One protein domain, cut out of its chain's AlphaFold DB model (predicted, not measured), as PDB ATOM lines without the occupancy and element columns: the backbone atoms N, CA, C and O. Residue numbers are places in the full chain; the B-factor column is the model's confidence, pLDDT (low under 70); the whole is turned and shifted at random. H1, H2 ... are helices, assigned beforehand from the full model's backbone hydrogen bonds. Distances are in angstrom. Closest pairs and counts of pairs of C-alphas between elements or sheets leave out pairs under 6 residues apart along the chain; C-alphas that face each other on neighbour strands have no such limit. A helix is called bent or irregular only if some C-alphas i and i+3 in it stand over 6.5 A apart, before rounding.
ATOM      1  N   ASP A   9     290.982 310.235 194.232       87.25
ATOM      2  CA  ASP A   9     289.610 310.707 194.031       87.25
ATOM      3  C   ASP A   9     288.621 309.549 193.911       87.25
ATOM      4  O   ASP A   9     287.505 309.618 194.438       87.25
ATOM      5  N   SER A  10     289.043 308.453 193.284       87.19
ATOM      6  CA  SER A  10     288.247 307.233 193.173       87.19
ATOM      7  C   SER A  10     288.079 306.537 194.520       87.19
ATOM      8  O   SER A  10     286.972 306.112 194.853       87.19
ATOM      9  N   VAL A  11     289.133 306.492 195.339       86.75
ATOM     10  CA  VAL A  11     289.082 305.927 196.697       86.75
ATOM     11  C   VAL A  11     288.211 306.785 197.624       86.75
ATOM     12  O   VAL A  11     287.341 306.266 198.324       86.75
ATOM     13  N   CYS A  12     288.360 308.110 197.586       89.50
ATOM     14  CA  CYS A  12     287.506 309.030 198.338       89.50
ATOM     15  C   CYS A  12     286.038 308.939 197.892       89.50
ATOM     16  O   CYS A  12     285.133 308.936 198.730       89.50
ATOM     17  N   SER A  13     285.782 308.828 196.585       90.81
ATOM     18  CA  SER A  13     284.429 308.637 196.041       90.81
ATOM     19  C   SER A  13     283.822 307.306 196.476       90.81
ATOM     20  O   SER A  13     282.652 307.268 196.862       90.81
ATOM     21  N   PHE A  14     284.628 306.241 196.493       90.38
ATOM     22  CA  PHE A  14     284.243 304.940 197.029       90.38
ATOM     23  C   PHE A  14     283.800 305.049 198.494       90.38
ATOM     24  O   PHE A  14     282.684 304.642 198.814       90.38
ATOM     25  N   PHE A  15     284.606 305.658 199.374       88.69
ATOM     26  CA  PHE A  15     284.247 305.795 200.791       88.69
ATOM     27  C   PHE A  15     283.018 306.684 201.013       88.69
ATOM     28  O   PHE A  15     282.157 306.332 201.825       88.69
ATOM     29  N   LYS A  16     282.882 307.795 200.275       91.06
ATOM     30  CA  LYS A  16     281.686 308.660 200.330       91.06
ATOM     31  C   LYS A  16     280.426 307.878 199.952       91.06
ATOM     32  O   LYS A  16     279.437 307.915 200.686       91.06
ATOM     33  N   LYS A  17     280.472 307.133 198.843       91.12
ATOM     34  CA  LYS A  17     279.342 306.327 198.373       91.12
ATOM     35  C   LYS A  17     279.009 305.192 199.341       91.12
ATOM     36  O   LYS A  17     277.854 305.077 199.743       91.12
ATOM     37  N   LEU A  18     280.008 304.415 199.762       88.25
ATOM     38  CA  LEU A  18     279.818 303.301 200.693       88.25
ATOM     39  C   LEU A  18     279.214 303.776 202.019       88.25
ATOM     40  O   LEU A  18     278.285 303.158 202.530       88.25
ATOM     41  N   THR A  19     279.690 304.902 202.557       88.25
ATOM     42  CA  THR A  19     279.145 305.496 203.789       88.25
ATOM     43  C   THR A  19     277.672 305.875 203.631       88.25
ATOM     44  O   THR A  19     276.868 305.578 204.514       88.25
ATOM     45  N   GLY A  20     277.306 306.492 202.502       89.00
ATOM     46  CA  GLY A  20     275.916 306.827 202.192       89.00
ATOM     47  C   GLY A  20     275.020 305.593 202.069       89.00
ATOM     48  O   GLY A  20     273.926 305.577 202.630       89.00
ATOM     49  N   ASP A  21     275.503 304.543 201.404       87.12
ATOM     50  CA  ASP A  21     274.756 303.293 201.234       87.12
ATOM     51  C   ASP A  21     274.556 302.570 202.576       87.12
ATOM     52  O   ASP A  21     273.443 302.140 202.879       87.12
ATOM     53  N   ILE A  22     275.582 302.508 203.438       85.25
ATOM     54  CA  ILE A  22     275.449 301.953 204.798       85.25
ATOM     55  C   ILE A  22     274.371 302.700 205.586       85.25
ATOM     56  O   ILE A  22     273.525 302.069 206.221       85.25
ATOM     57  N   GLN A  23     274.393 304.034 205.549       87.62
ATOM     58  CA  GLN A  23     273.422 304.852 206.274       87.62
ATOM     59  C   GLN A  23     271.999 304.621 205.749       87.62
ATOM     60  O   GLN A  23     271.076 304.442 206.544       87.62
ATOM     61  N   PHE A  24     271.833 304.545 204.427       89.56
ATOM     62  CA  PHE A  24     270.556 304.216 203.797       89.56
ATOM     63  C   PHE A  24     270.005 302.871 204.291       89.56
ATOM     64  O   PHE A  24     268.861 302.807 204.743       89.56
ATOM     65  N   TYR A  25     270.820 301.810 204.275       84.31
ATOM     66  CA  TYR A  25     270.379 300.492 204.738       84.31
ATOM     67  C   TYR A  25     270.091 300.469 206.236       84.31
ATOM     68  O   TYR A  25     269.112 299.858 206.658       84.31
ATOM     69  N   LEU A  26     270.893 301.161 207.045       85.88
ATOM     70  CA  LEU A  26     270.641 301.289 208.475       85.88
ATOM     71  C   LEU A  26     269.276 301.942 208.748       85.88
ATOM     72  O   LEU A  26     268.543 301.496 209.633       85.88
ATOM     73  N   ASP A  27     268.916 302.973 207.990       89.00
ATOM     74  CA  ASP A  27     267.633 303.657 208.146       89.00
ATOM     75  C   ASP A  27     266.459 302.830 207.597       89.00
ATOM     76  O   ASP A  27     265.396 302.790 208.224       89.00
ATOM     77  N   GLU A  28     266.658 302.090 206.499       87.06
ATOM     78  CA  GLU A  28     265.692 301.102 205.996       87.06
ATOM     79  C   GLU A  28     265.419 300.023 207.056       87.06
ATOM     80  O   GLU A  28     264.261 299.753 207.383       87.06
ATOM     81  N   MET A  29     266.477 299.467 207.657       84.50
ATOM     82  CA  MET A  29     266.388 298.481 208.734       84.50
ATOM     83  C   MET A  29     265.629 299.044 209.935       84.50
ATOM     84  O   MET A  29     264.656 298.440 210.380       84.50
ATOM     85  N   LYS A  30     266.009 300.223 210.443       85.25
ATOM     86  CA  LYS A  30     265.300 300.879 211.557       85.25
ATOM     87  C   LYS A  30     263.817 301.078 211.250       85.25
ATOM     88  O   LYS A  30     262.978 300.791 212.106       85.25
ATOM     89  N   SER A  31     263.491 301.551 210.045       87.50
ATOM     90  CA  SER A  31     262.107 301.764 209.612       87.50
ATOM     91  C   SER A  31     261.319 300.456 209.600       87.50
ATOM     92  O   SER A  31     260.197 300.403 210.107       87.50
ATOM     93  N   ASP A  32     261.910 299.390 209.063       83.00
ATOM     94  CA  ASP A  32     261.274 298.080 208.999       83.00
ATOM     95  C   ASP A  32     261.106 297.449 210.389       83.00
ATOM     96  O   ASP A  32     260.050 296.902 210.691       83.00
ATOM     97  N   PHE A  33     262.088 297.569 211.287       79.12
ATOM     98  CA  PHE A  33     261.954 297.110 212.678       79.12
ATOM     99  C   PHE A  33     260.867 297.868 213.449       79.12
ATOM    100  O   PHE A  33     260.161 297.261 214.253       79.12
ATOM    101  N   ALA A  34     260.702 299.171 213.201       81.00
ATOM    102  CA  ALA A  34     259.645 299.963 213.825       81.00
ATOM    103  C   ALA A  34     258.243 299.565 213.327       81.00
ATOM    104  O   ALA A  34     257.302 299.515 214.116       81.00
ATOM    105  N   LYS A  35     258.105 299.271 212.027       82.25
ATOM    106  CA  LYS A  35     256.834 298.856 211.403       82.25
ATOM    107  C   LYS A  35     256.476 297.403 211.700       82.25
ATOM    108  O   LYS A  35     255.305 297.089 211.880       82.25
ATOM    109  N   ASN A  36     257.486 296.541 211.757       75.62
ATOM    110  CA  ASN A  36     257.365 295.105 211.959       75.62
ATOM    111  C   ASN A  36     258.211 294.705 213.178       75.62
ATOM    112  O   ASN A  36     259.343 294.227 213.003       75.62
ATOM    113  N   PRO A  37     257.701 294.910 214.408       67.38
ATOM    114  CA  PRO A  37     258.412 294.542 215.617       67.38
ATOM    115  C   PRO A  37     258.792 293.057 215.603       67.38
ATOM    116  O   PRO A  37     258.038 292.225 215.089       67.38
ATOM    117  N   PRO A  38     259.952 292.705 216.164       61.78
ATOM    118  CA  PRO A  38     260.473 291.353 216.121       61.78
ATOM    119  C   PRO A  38     259.665 290.410 217.025       61.78
ATOM    120  O   PRO A  38     260.017 290.195 218.180       61.78
ATOM    121  N   GLN A  39     258.552 289.873 216.524       59.88
ATOM    122  CA  GLN A  39     257.786 288.818 217.206       59.88
ATOM    123  C   GLN A  39     258.044 287.433 216.595       59.88
ATOM    124  O   GLN A  39     257.970 286.437 217.304       59.88
ATOM    125  N   THR A  40     258.440 287.374 215.317       59.75
ATOM    126  CA  THR A  40     258.888 286.164 214.607       59.75
ATOM    127  C   THR A  40     259.692 286.564 213.362       59.75
ATOM    128  O   THR A  40     259.359 287.545 212.699       59.75
ATOM    129  N   ASN A  41     260.719 285.783 213.020       69.81
ATOM    130  CA  ASN A  41     261.486 285.846 211.768       69.81
ATOM    131  C   ASN A  41     262.476 287.021 211.553       69.81
ATOM    132  O   ASN A  41     262.639 287.531 210.444       69.81
ATOM    133  N   ILE A  42     263.184 287.453 212.606       74.06
ATOM    134  CA  ILE A  42     264.256 288.463 212.482       74.06
ATOM    135  C   ILE A  42     265.413 287.952 211.624       74.06
ATOM    136  O   ILE A  42     266.003 288.713 210.858       74.06
ATOM    137  N   LYS A  43     265.739 286.661 211.755       75.06
ATOM    138  CA  LYS A  43     266.864 286.032 211.065       75.06
ATOM    139  C   LYS A  43     266.767 286.190 209.547       75.06
ATOM    140  O   LYS A  43     267.722 286.678 208.951       75.06
ATOM    141  N   ASP A  44     265.633 285.840 208.938       78.06
ATOM    142  CA  ASP A  44     265.465 285.943 207.481       78.06
ATOM    143  C   ASP A  44     265.555 287.397 207.010       78.06
ATOM    144  O   ASP A  44     266.175 287.691 205.992       78.06
ATOM    145  N   ARG A  45     265.013 288.336 207.794       77.25
ATOM    146  CA  ARG A  45     265.111 289.774 207.500       77.25
ATOM    147  C   ARG A  45     266.561 290.257 207.540       77.25
ATOM    148  O   ARG A  45     266.997 290.955 206.631       77.25
ATOM    149  N   VAL A  46     267.336 289.824 208.536       78.44
ATOM    150  CA  VAL A  46     268.772 290.133 208.621       78.44
ATOM    151  C   VAL A  46     269.576 289.510 207.489       78.44
ATOM    152  O   VAL A  46     270.461 290.181 206.957       78.44
ATOM    153  N   LEU A  47     269.247 288.293 207.056       79.94
ATOM    154  CA  LEU A  47     269.868 287.693 205.873       79.94
ATOM    155  C   LEU A  47     269.572 288.504 204.604       79.94
ATOM    156  O   LEU A  47     270.500 288.823 203.866       79.94
ATOM    157  N   LEU A  48     268.326 288.944 204.403       83.00
ATOM    158  CA  LEU A  48     267.964 289.798 203.265       83.00
ATOM    159  C   LEU A  48     268.746 291.120 203.248       83.00
ATOM    160  O   LEU A  48     269.185 291.565 202.187       83.00
ATOM    161  N   TRP A  49     268.948 291.759 204.403       80.69
ATOM    162  CA  TRP A  49     269.756 292.983 204.473       80.69
ATOM    163  C   TRP A  49     271.242 292.726 204.263       80.69
ATOM    164  O   TRP A  49     271.895 293.533 203.604       80.69
ATOM    165  N   LYS A  50     271.770 291.605 204.767       79.81
ATOM    166  CA  LYS A  50     273.147 291.182 204.486       79.81
ATOM    167  C   LYS A  50     273.365 291.036 202.979       79.81
ATOM    168  O   LYS A  50     274.345 291.570 202.464       79.81
ATOM    169  N   ASP A  51     272.444 290.380 202.280       83.44
ATOM    170  CA  ASP A  51     272.543 290.173 200.834       83.44
ATOM    171  C   ASP A  51     272.473 291.502 200.068       83.44
ATOM    172  O   ASP A  51     273.304 291.757 199.195       83.44
ATOM    173  N   LYS A  52     271.543 292.395 200.441       83.56
ATOM    174  CA  LYS A  52     271.456 293.753 199.871       83.56
ATOM    175  C   LYS A  52     272.745 294.551 200.083       83.56
ATOM    176  O   LYS A  52     273.249 295.163 199.143       83.56
ATOM    177  N   TYR A  53     273.290 294.525 201.299       82.69
ATOM    178  CA  TYR A  53     274.534 295.216 201.627       82.69
ATOM    179  C   TYR A  53     275.713 294.670 200.813       82.69
ATOM    180  O   TYR A  53     276.469 295.444 200.230       82.69
ATOM    181  N   GLN A  54     275.833 293.344 200.701       82.88
ATOM    182  CA  GLN A  54     276.878 292.703 199.901       82.88
ATOM    183  C   GLN A  54     276.788 293.102 198.420       82.88
ATOM    184  O   GLN A  54     277.811 293.375 197.794       82.88
ATOM    185  N   GLN A  55     275.577 293.161 197.859       84.62
ATOM    186  CA  GLN A  55     275.363 293.595 196.476       84.62
ATOM    187  C   GLN A  55     275.792 295.052 196.261       84.62
ATOM    188  O   GLN A  55     276.516 295.337 195.305       84.62
ATOM    189  N   SER A  56     275.409 295.960 197.164       84.44
ATOM    190  CA  SER A  56     275.814 297.373 197.101       84.44
ATOM    191  C   SER A  56     277.329 297.543 197.248       84.44
ATOM    192  O   SER A  56     277.935 298.271 196.459       84.44
ATOM    193  N   LEU A  57     277.967 296.822 198.176       84.62
ATOM    194  CA  LEU A  57     279.422 296.836 198.329       84.62
ATOM    195  C   LEU A  57     280.117 296.373 197.044       84.62
ATOM    196  O   LEU A  57     281.026 297.050 196.559       84.62
ATOM    197  N   ASN A  58     279.658 295.264 196.456       85.25
ATOM    198  CA  ASN A  58     280.207 294.754 195.201       85.25
ATOM    199  C   ASN A  58     280.055 295.777 194.068       85.25
ATOM    200  O   ASN A  58     281.007 296.023 193.328       85.25
ATOM    201  N   GLN A  59     278.892 296.422 193.959       85.44
ATOM    202  CA  GLN A  59     278.653 297.468 192.966       85.44
ATOM    203  C   GLN A  59     279.562 298.685 193.181       85.44
ATOM    204  O   GLN A  59     280.104 299.222 192.212       85.44
ATOM    205  N   CYS A  60     279.779 299.101 194.431       86.69
ATOM    206  CA  CYS A  60     280.692 300.194 194.763       86.69
ATOM    207  C   CYS A  60     282.136 299.857 194.372       86.69
ATOM    208  O   CYS A  60     282.805 300.674 193.738       86.69
ATOM    209  N   ILE A  61     282.606 298.649 194.694       85.19
ATOM    210  CA  ILE A  61     283.947 298.186 194.314       85.19
ATOM    211  C   ILE A  61     284.085 298.171 192.787       85.19
ATOM    212  O   ILE A  61     285.050 298.722 192.260       85.19
ATOM    213  N   MET A  62     283.109 297.617 192.062       84.81
ATOM    214  CA  MET A  62     283.135 297.585 190.593       84.81
ATOM    215  C   MET A  62     283.156 298.986 189.974       84.81
ATOM    216  O   MET A  62     283.936 299.242 189.061       84.81
ATOM    217  N   THR A  63     282.344 299.906 190.499       86.31
ATOM    218  CA  THR A  63     282.174 301.253 189.934       86.31
ATOM    219  C   THR A  63     283.383 302.145 190.196       86.31
ATOM    220  O   THR A  63     283.877 302.803 189.283       86.31
ATOM    221  N   TYR A  64     283.863 302.182 191.442       85.50
ATOM    222  CA  TYR A  64     284.834 303.189 191.877       85.50
ATOM    223  C   TYR A  64     286.260 302.647 191.953       85.50
ATOM    224  O   TYR A  64     287.196 303.374 191.638       85.50
ATOM    225  N   ILE A  65     286.441 301.379 192.331       83.81
ATOM    226  CA  ILE A  65     287.772 300.794 192.549       83.81
ATOM    227  C   ILE A  65     288.259 300.058 191.303       83.81
ATOM    228  O   ILE A  65     289.335 300.353 190.788       83.81
ATOM    229  N   MET A  66     287.462 299.120 190.792       80.00
ATOM    230  CA  MET A  66     287.819 298.343 189.602       80.00
ATOM    231  C   MET A  66     287.531 299.101 188.308       80.00
ATOM    232  O   MET A  66     288.182 298.843 187.297       80.00
ATOM    233  N   LYS A  67     286.567 300.031 188.334       81.56
ATOM    234  CA  LYS A  67     286.055 300.754 187.159       81.56
ATOM    235  C   LYS A  67     285.684 299.798 186.011       81.56
ATOM    236  O   LYS A  67     285.885 300.109 184.840       81.56
ATOM    237  N   THR A  68     285.179 298.609 186.346       72.88
ATOM    238  CA  THR A  68     284.772 297.571 185.389       72.88
ATOM    239  C   THR A  68     283.702 296.661 185.981       72.88
ATOM    240  O   THR A  68     283.695 296.384 187.178       72.88
ATOM    241  N   GLU A  69     282.824 296.169 185.112       66.12
ATOM    242  CA  GLU A  69     281.752 295.220 185.439       66.12
ATOM    243  C   GLU A  69     282.182 293.752 185.259       66.12
ATOM    244  O   GLU A  69     281.426 292.838 185.571       66.12
ATOM    245  N   GLN A  70     283.387 293.501 184.733       65.25
ATOM    246  CA  GLN A  70     283.818 292.162 184.299       65.25
ATOM    247  C   GLN A  70     284.654 291.395 185.335       65.25
ATOM    248  O   GLN A  70     285.153 290.310 185.038       65.25
ATOM    249  N   VAL A  71     284.854 291.950 186.532       67.50
ATOM    250  CA  VAL A  71     285.732 291.361 187.555       67.50
ATOM    251  C   VAL A  71     284.907 290.658 188.623       67.50
ATOM    252  O   VAL A  71     283.978 291.229 189.188       67.50
ATOM    253  N   ASP A  72     285.297 289.424 188.936       72.69
ATOM    254  CA  ASP A  72     284.750 288.682 190.066       72.69
ATOM    255  C   ASP A  72     285.211 289.313 191.391       72.69
ATOM    256  O   ASP A  72     286.349 289.138 191.837       72.69
ATOM    257  N   VAL A  73     284.303 290.057 192.026       76.75
ATOM    258  CA  VAL A  73     284.546 290.738 193.305       76.75
ATOM    259  C   VAL A  73     284.769 289.742 194.450       76.75
ATOM    260  O   VAL A  73     285.351 290.118 195.465       76.75
ATOM    261  N   SER A  74     284.397 288.462 194.306       77.62
ATOM    262  CA  SER A  74     284.650 287.452 195.347       77.62
ATOM    263  C   SER A  74     286.141 287.213 195.605       77.62
ATOM    264  O   SER A  74     286.522 286.799 196.698       77.62
ATOM    265  N   GLN A  75     286.994 287.520 194.621       77.69
ATOM    266  CA  GLN A  75     288.449 287.436 194.745       77.69
ATOM    267  C   GLN A  75     289.073 288.727 195.299       77.69
ATOM    268  O   GLN A  75     290.285 288.774 195.528       77.69
ATOM    269  N   PHE A  76     288.278 289.782 195.509       80.88
ATOM    270  CA  PHE A  76     288.776 291.063 195.993       80.88
ATOM    271  C   PHE A  76     289.199 290.975 197.461       80.88
ATOM    272  O   PHE A  76     288.373 290.828 198.364       80.88
ATOM    273  N   GLN A  77     290.500 291.119 197.710       83.25
ATOM    274  CA  GLN A  77     291.067 291.131 199.058       83.25
ATOM    275  C   GLN A  77     290.835 292.497 199.719       83.25
ATOM    276  O   GLN A  77     291.715 293.356 199.744       83.25
ATOM    277  N   PHE A  78     289.630 292.708 200.260       81.06
ATOM    278  CA  PHE A  78     289.217 293.999 200.832       81.06
ATOM    279  C   PHE A  78     290.161 294.494 201.936       81.06
ATOM    280  O   PHE A  78     290.448 295.683 202.016       81.06
ATOM    281  N   LYS A  79     290.677 293.577 202.763       83.88
ATOM    282  CA  LYS A  79     291.627 293.910 203.829       83.88
ATOM    283  C   LYS A  79     292.949 294.442 203.271       83.88
ATOM    284  O   LYS A  79     293.386 295.502 203.688       83.88
ATOM    285  N   GLU A  80     293.541 293.748 202.300       85.06
ATOM    286  CA  GLU A  80     294.791 294.187 201.665       85.06
ATOM    287  C   GLU A  80     294.617 295.529 200.950       85.06
ATOM    288  O   GLU A  80     295.501 296.383 200.999       85.06
ATOM    289  N   PHE A  81     293.461 295.732 200.310       86.12
ATOM    290  CA  PHE A  81     293.095 297.020 199.734       86.12
ATOM    291  C   PHE A  81     293.081 298.122 200.799       86.12
ATOM    292  O   PHE A  81     293.756 299.130 200.610       86.12
ATOM    293  N   LEU A  82     292.357 297.918 201.908       86.31
ATOM    294  CA  LEU A  82     292.262 298.886 203.004       86.31
ATOM    295  C   LEU A  82     293.622 299.202 203.624       86.31
ATOM    296  O   LEU A  82     293.927 300.379 203.813       86.31
ATOM    297  N   ASP A  83     294.425 298.180 203.916       87.19
ATOM    298  CA  ASP A  83     295.757 298.343 204.502       87.19
ATOM    299  C   ASP A  83     296.628 299.206 203.574       87.19
ATOM    300  O   ASP A  83     297.200 300.209 203.998       87.19
ATOM    301  N   ARG A  84     296.621 298.909 202.267       87.69
ATOM    302  CA  ARG A  84     297.397 299.657 201.271       87.69
ATOM    303  C   ARG A  84     296.946 301.108 201.114       87.69
ATOM    304  O   ARG A  84     297.797 301.993 201.110       87.69
ATOM    305  N   VAL A  85     295.642 301.371 200.971       87.88
ATOM    306  CA  VAL A  85     295.162 302.760 200.823       87.88
ATOM    307  C   VAL A  85     295.336 303.555 202.114       87.88
ATOM    308  O   VAL A  85     295.573 304.756 202.055       87.88
ATOM    309  N   THR A  86     295.271 302.902 203.275       88.69
ATOM    310  CA  THR A  86     295.555 303.559 204.555       88.69
ATOM    311  C   THR A  86     297.020 303.959 204.629       88.69
ATOM    312  O   THR A  86     297.302 305.116 204.913       88.69
ATOM    313  N   ASP A  87     297.947 303.059 204.299       90.56
ATOM    314  CA  ASP A  87     299.380 303.370 204.289       90.56
ATOM    315  C   ASP A  87     299.725 304.489 203.292       90.56
ATOM    316  O   ASP A  87     300.522 305.379 203.605       90.56
ATOM    317  N   GLU A  88     299.108 304.467 202.108       89.75
ATOM    318  CA  GLU A  88     299.336 305.440 201.033       89.75
ATOM    319  C   GLU A  88     298.784 306.835 201.370       89.75
ATOM    320  O   GLU A  88     299.445 307.841 201.106       89.75
ATOM    321  N   TYR A  89     297.609 306.907 202.005       89.06
ATOM    322  CA  TYR A  89     296.894 308.160 202.269       89.06
ATOM    323  C   TYR A  89     296.821 308.545 203.760       89.06
ATOM    324  O   TYR A  89     296.079 309.455 204.119       89.06
ATOM    325  N   GLN A  90     297.624 307.933 204.640       87.75
ATOM    326  CA  GLN A  90     297.607 308.187 206.097       87.75
ATOM    327  C   GLN A  90     297.815 309.657 206.502       87.75
ATOM    328  O   GLN A  90     297.360 310.077 207.564       87.75
ATOM    329  N   ASN A  91     298.508 310.442 205.670       90.88
ATOM    330  CA  ASN A  91     298.773 311.864 205.918       90.88
ATOM    331  C   ASN A  91     297.717 312.793 205.293       90.88
ATOM    332  O   ASN A  91     297.811 314.012 205.428       90.88
ATOM    333  N   ASP A  92     296.732 312.238 204.587       91.06
ATOM    334  CA  ASP A  92     295.640 312.989 203.986       91.06
ATOM    335  C   ASP A  92     294.459 313.063 204.959       91.06
ATOM    336  O   ASP A  92     293.755 312.083 205.211       91.06
ATOM    337  N   GLN A  93     294.241 314.253 205.520       91.12
ATOM    338  CA  GLN A  93     293.207 314.464 206.529       91.12
ATOM    339  C   GLN A  93     291.793 314.192 205.991       91.12
ATOM    340  O   GLN A  93     290.981 313.613 206.708       91.12
ATOM    341  N   GLU A  94     291.495 314.566 204.740       89.69
ATOM    342  CA  GLU A  94     290.172 314.321 204.149       89.69
ATOM    343  C   GLU A  94     289.933 312.816 204.011       89.69
ATOM    344  O   GLU A  94     288.869 312.318 204.379       89.69
ATOM    345  N   PHE A  95     290.934 312.081 203.522       89.69
ATOM    346  CA  PHE A  95     290.864 310.628 203.416       89.69
ATOM    347  C   PHE A  95     290.644 309.972 204.786       89.69
ATOM    348  O   PHE A  95     289.730 309.158 204.938       89.69
ATOM    349  N   MET A  96     291.436 310.347 205.794       91.62
ATOM    350  CA  MET A  96     291.334 309.761 207.133       91.62
ATOM    351  C   MET A  96     289.983 310.058 207.793       91.62
ATOM    352  O   MET A  96     289.410 309.182 208.450       91.62
ATOM    353  N   ASP A  97     289.426 311.249 207.572       93.12
ATOM    354  CA  ASP A  97     288.090 311.602 208.051       93.12
ATOM    355  C   ASP A  97     286.999 310.770 207.360       93.12
ATOM    356  O   ASP A  97     286.078 310.291 208.029       93.12
ATOM    357  N   LEU A  98     287.105 310.541 206.046       91.75
ATOM    358  CA  LEU A  98     286.171 309.692 205.296       91.75
ATOM    359  C   LEU A  98     286.246 308.228 205.730       91.75
ATOM    360  O   LEU A  98     285.208 307.602 205.952       91.75
ATOM    361  N   LEU A  99     287.455 307.690 205.904       89.06
ATOM    362  CA  LEU A  99     287.666 306.331 206.400       89.06
ATOM    363  C   LEU A  99     287.059 306.163 207.799       89.06
ATOM    364  O   LEU A  99     286.350 305.191 208.066       89.06
ATOM    365  N   LYS A 100     287.272 307.141 208.687       91.00
ATOM    366  CA  LYS A 100     286.695 307.148 210.035       91.00
ATOM    367  C   LYS A 100     285.166 307.198 210.010       91.00
ATOM    368  O   LYS A 100     284.531 306.452 210.755       91.00
ATOM    369  N   GLN A 101     284.573 308.040 209.163       90.31
ATOM    370  CA  GLN A 101     283.116 308.114 208.995       90.31
ATOM    371  C   GLN A 101     282.544 306.793 208.479       90.31
ATOM    372  O   GLN A 101     281.560 306.298 209.026       90.31
ATOM    373  N   CYS A 102     283.192 306.192 207.479       87.62
ATOM    374  CA  CYS A 102     282.787 304.902 206.935       87.62
ATOM    375  C   CYS A 102     282.810 303.814 208.018       87.62
ATOM    376  O   CYS A 102     281.805 303.133 208.234       87.62
ATOM    377  N   ASN A 103     283.909 303.722 208.775       85.25
ATOM    378  CA  ASN A 103     284.043 302.780 209.886       85.25
ATOM    379  C   ASN A 103     282.980 303.003 210.970       85.25
ATOM    380  O   ASN A 103     282.377 302.038 211.438       85.25
ATOM    381  N   GLN A 104     282.692 304.255 211.333       87.94
ATOM    382  CA  GLN A 104     281.646 304.559 212.311       87.94
ATOM    383  C   GLN A 104     280.263 304.101 211.831       87.94
ATOM    384  O   GLN A 104     279.496 303.545 212.615       87.94
ATOM    385  N   SER A 105     279.937 304.297 210.552       83.88
ATOM    386  CA  SER A 105     278.674 303.823 209.975       83.88
ATOM    387  C   SER A 105     278.570 302.295 209.996       83.88
ATOM    388  O   SER A 105     277.505 301.763 210.319       83.88
ATOM    389  N   ILE A 106     279.669 301.582 209.721       81.00
ATOM    390  CA  ILE A 106     279.729 300.116 209.826       81.00
ATOM    391  C   ILE A 106     279.494 299.664 211.272       81.00
ATOM    392  O   ILE A 106     278.694 298.758 211.505       81.00
ATOM    393  N   GLU A 107     280.152 300.289 212.251       83.81
ATOM    394  CA  GLU A 107     279.952 299.941 213.662       83.81
ATOM    395  C   GLU A 107     278.520 300.240 214.126       83.81
ATOM    396  O   GLU A 107     277.899 299.391 214.757       83.81
ATOM    397  N   ASN A 108     277.929 301.365 213.709       84.75
ATOM    398  CA  ASN A 108     276.522 301.672 213.991       84.75
ATOM    399  C   ASN A 108     275.571 300.597 213.438       84.75
ATOM    400  O   ASN A 108     274.590 300.232 214.092       84.75
ATOM    401  N   LEU A 109     275.853 300.080 212.238       79.94
ATOM    402  CA  LEU A 109     275.093 298.986 211.638       79.94
ATOM    403  C   LEU A 109     275.256 297.687 212.437       79.94
ATOM    404  O   LEU A 109     274.255 297.045 212.768       79.94
ATOM    405  N   LYS A 110     276.492 297.318 212.793       79.81
ATOM    406  CA  LYS A 110     276.774 296.139 213.628       79.81
ATOM    407  C   LYS A 110     276.067 296.229 214.976       79.81
ATOM    408  O   LYS A 110     275.450 295.254 215.397       79.81
ATOM    409  N   ASP A 111     276.113 297.380 215.632       84.25
ATOM    410  CA  ASP A 111     275.487 297.585 216.938       84.25
ATOM    411  C   ASP A 111     273.963 297.555 216.857       84.25
ATOM    412  O   ASP A 111     273.313 296.958 217.721       84.25
ATOM    413  N   PHE A 112     273.377 298.111 215.794       81.25
ATOM    414  CA  PHE A 112     271.945 297.976 215.539       81.25
ATOM    415  C   PHE A 112     271.549 296.506 215.363       81.25
ATOM    416  O   PHE A 112     270.597 296.042 215.999       81.25
ATOM    417  N   ILE A 113     272.298 295.761 214.549       75.50
ATOM    418  CA  ILE A 113     272.078 294.330 214.330       75.50
ATOM    419  C   ILE A 113     272.205 293.574 215.660       75.50
ATOM    420  O   ILE A 113     271.261 292.895 216.051       75.50
ATOM    421  N   ARG A 114     273.297 293.751 216.413       76.44
ATOM    422  CA  ARG A 114     273.514 293.111 217.726       76.44
ATOM    423  C   ARG A 114     272.380 293.403 218.705       76.44
ATOM    424  O   ARG A 114     271.839 292.477 219.303       76.44
ATOM    425  N   THR A 115     271.987 294.668 218.844       76.69
ATOM    426  CA  THR A 115     270.961 295.106 219.807       76.69
ATOM    427  C   THR A 115     269.584 294.515 219.506       76.69
ATOM    428  O   THR A 115     268.798 294.274 220.426       76.69
ATOM    429  N   ASN A 116     269.275 294.279 218.229       71.69
ATOM    430  CA  ASN A 116     267.986 293.731 217.812       71.69
ATOM    431  C   ASN A 116     268.004 292.200 217.661       71.69
ATOM    432  O   ASN A 116     266.986 291.569 217.931       71.69
ATOM    433  N   LEU A 117     269.146 291.596 217.318       66.00
ATOM    434  CA  LEU A 117     269.337 290.142 217.272       66.00
ATOM    435  C   LEU A 117     269.450 289.512 218.666       66.00
ATOM    436  O   LEU A 117     268.913 288.433 218.887       66.00
ATOM    437  N   ALA A 118     270.100 290.177 219.630       57.75
ATOM    438  CA  ALA A 118     270.256 289.663 220.999       57.75
ATOM    439  C   ALA A 118     268.920 289.503 221.751       57.75
ATOM    440  O   ALA A 118     268.867 288.867 222.801       57.75
ATOM    441  N   LYS A 119     267.839 290.081 221.217       57.84
ATOM    442  CA  LYS A 119     266.478 289.961 221.751       57.84
ATOM    443  C   LYS A 119     265.737 288.720 221.237       57.84
ATOM    444  O   LYS A 119     264.617 288.481 221.675       57.84
TER     445      LYS A 119
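What this domain is: This is residues 9 to 119 of the 129 residues of an uncharacterized protein of Paramecium tetraurelia (UniProt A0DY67). Three long helices, H1, H2 and H4, lie side by side, with H1 in the middle as the corner of an open triangle: H2 packs on one side of it and H4 on the other. The short helix H3 sits at one end of the three, near where H4 begins and on the side away from H1, and it folds over into H4 through a tight turn. The printed part has 111 residues with four named helices, in the order H1, H2, H3, H4, and no named strand; the class is all helix. It is only just compact, close to loose, with a radius of gyration of the C-alphas of 15.6 A, and its C-alphas span 47 by 33 by 19 A.

How they stand to each other: The printed part begins with H1, residues 9 to 35, and H2, residues 42 to 66, follows. These two touch and form a helical hairpin, running opposite ways at a shallow tilt of 16 degrees; their closest C-alphas, those of Ser 10 and Tyr 64, are 5.4 A apart. H3, residues 78 to 89, is apart from H2, and only just apart from H1, with the closest C-alphas at 8.0 A. H4, residues 93 to 117, touches H1 and runs the same way at a shallow tilt of 22 degrees; the closest C-alphas, those of Thr 19 and Cys 102, are 4.8 A apart. The helix packing is mostly aligned, the helices that touch standing at shallow tilts. H2 and H4 only just touch, with 3 pairs of C-alphas within 8 A, through residues 42 to 46 and 113 to 117 alone; the closest are Ile 42 and Leu 117, 7.2 A apart. They run opposite ways at a shallow tilt of 17 degrees. H3 and H4 touch only at the corner by their link, and only just, with 3 pairs of C-alphas within 8 A; the C-alphas of Tyr 89 and Phe 95 are the closest, at 6.6 A. In H1, H3 and H4 every O i to N i+4 pair is within hydrogen-bond range, and in H2 20 of 21 are.

Where its parts are: H1 starts at C-alpha 9, (289.610, 310.707, 194.031), and measures 38.9 A from first to last C-alpha. H2 measures 34.3 A and ends at C-alpha 66, (287.819, 298.343, 189.602); it is neither bent nor irregular, but only just: C-alphas 63 and 66 are 6.4 A apart. H3 measures 16.2 A. H4 measures 35.7 A and ends at C-alpha 117, (269.337, 290.142, 217.272).

The domain as a whole: The two C-alphas farthest apart, those of Gln 39 and Asn 91, are 48.4 A apart. The printed part has no cut. The link from H2 to H3, 11 residues, is long; that from H1 to H2 is short and that from H3 to H4 tight. The mean pLDDT of the printed part is 82.4, and residues 37 to 41, 69 to 71 and 117 to 119 are under 70.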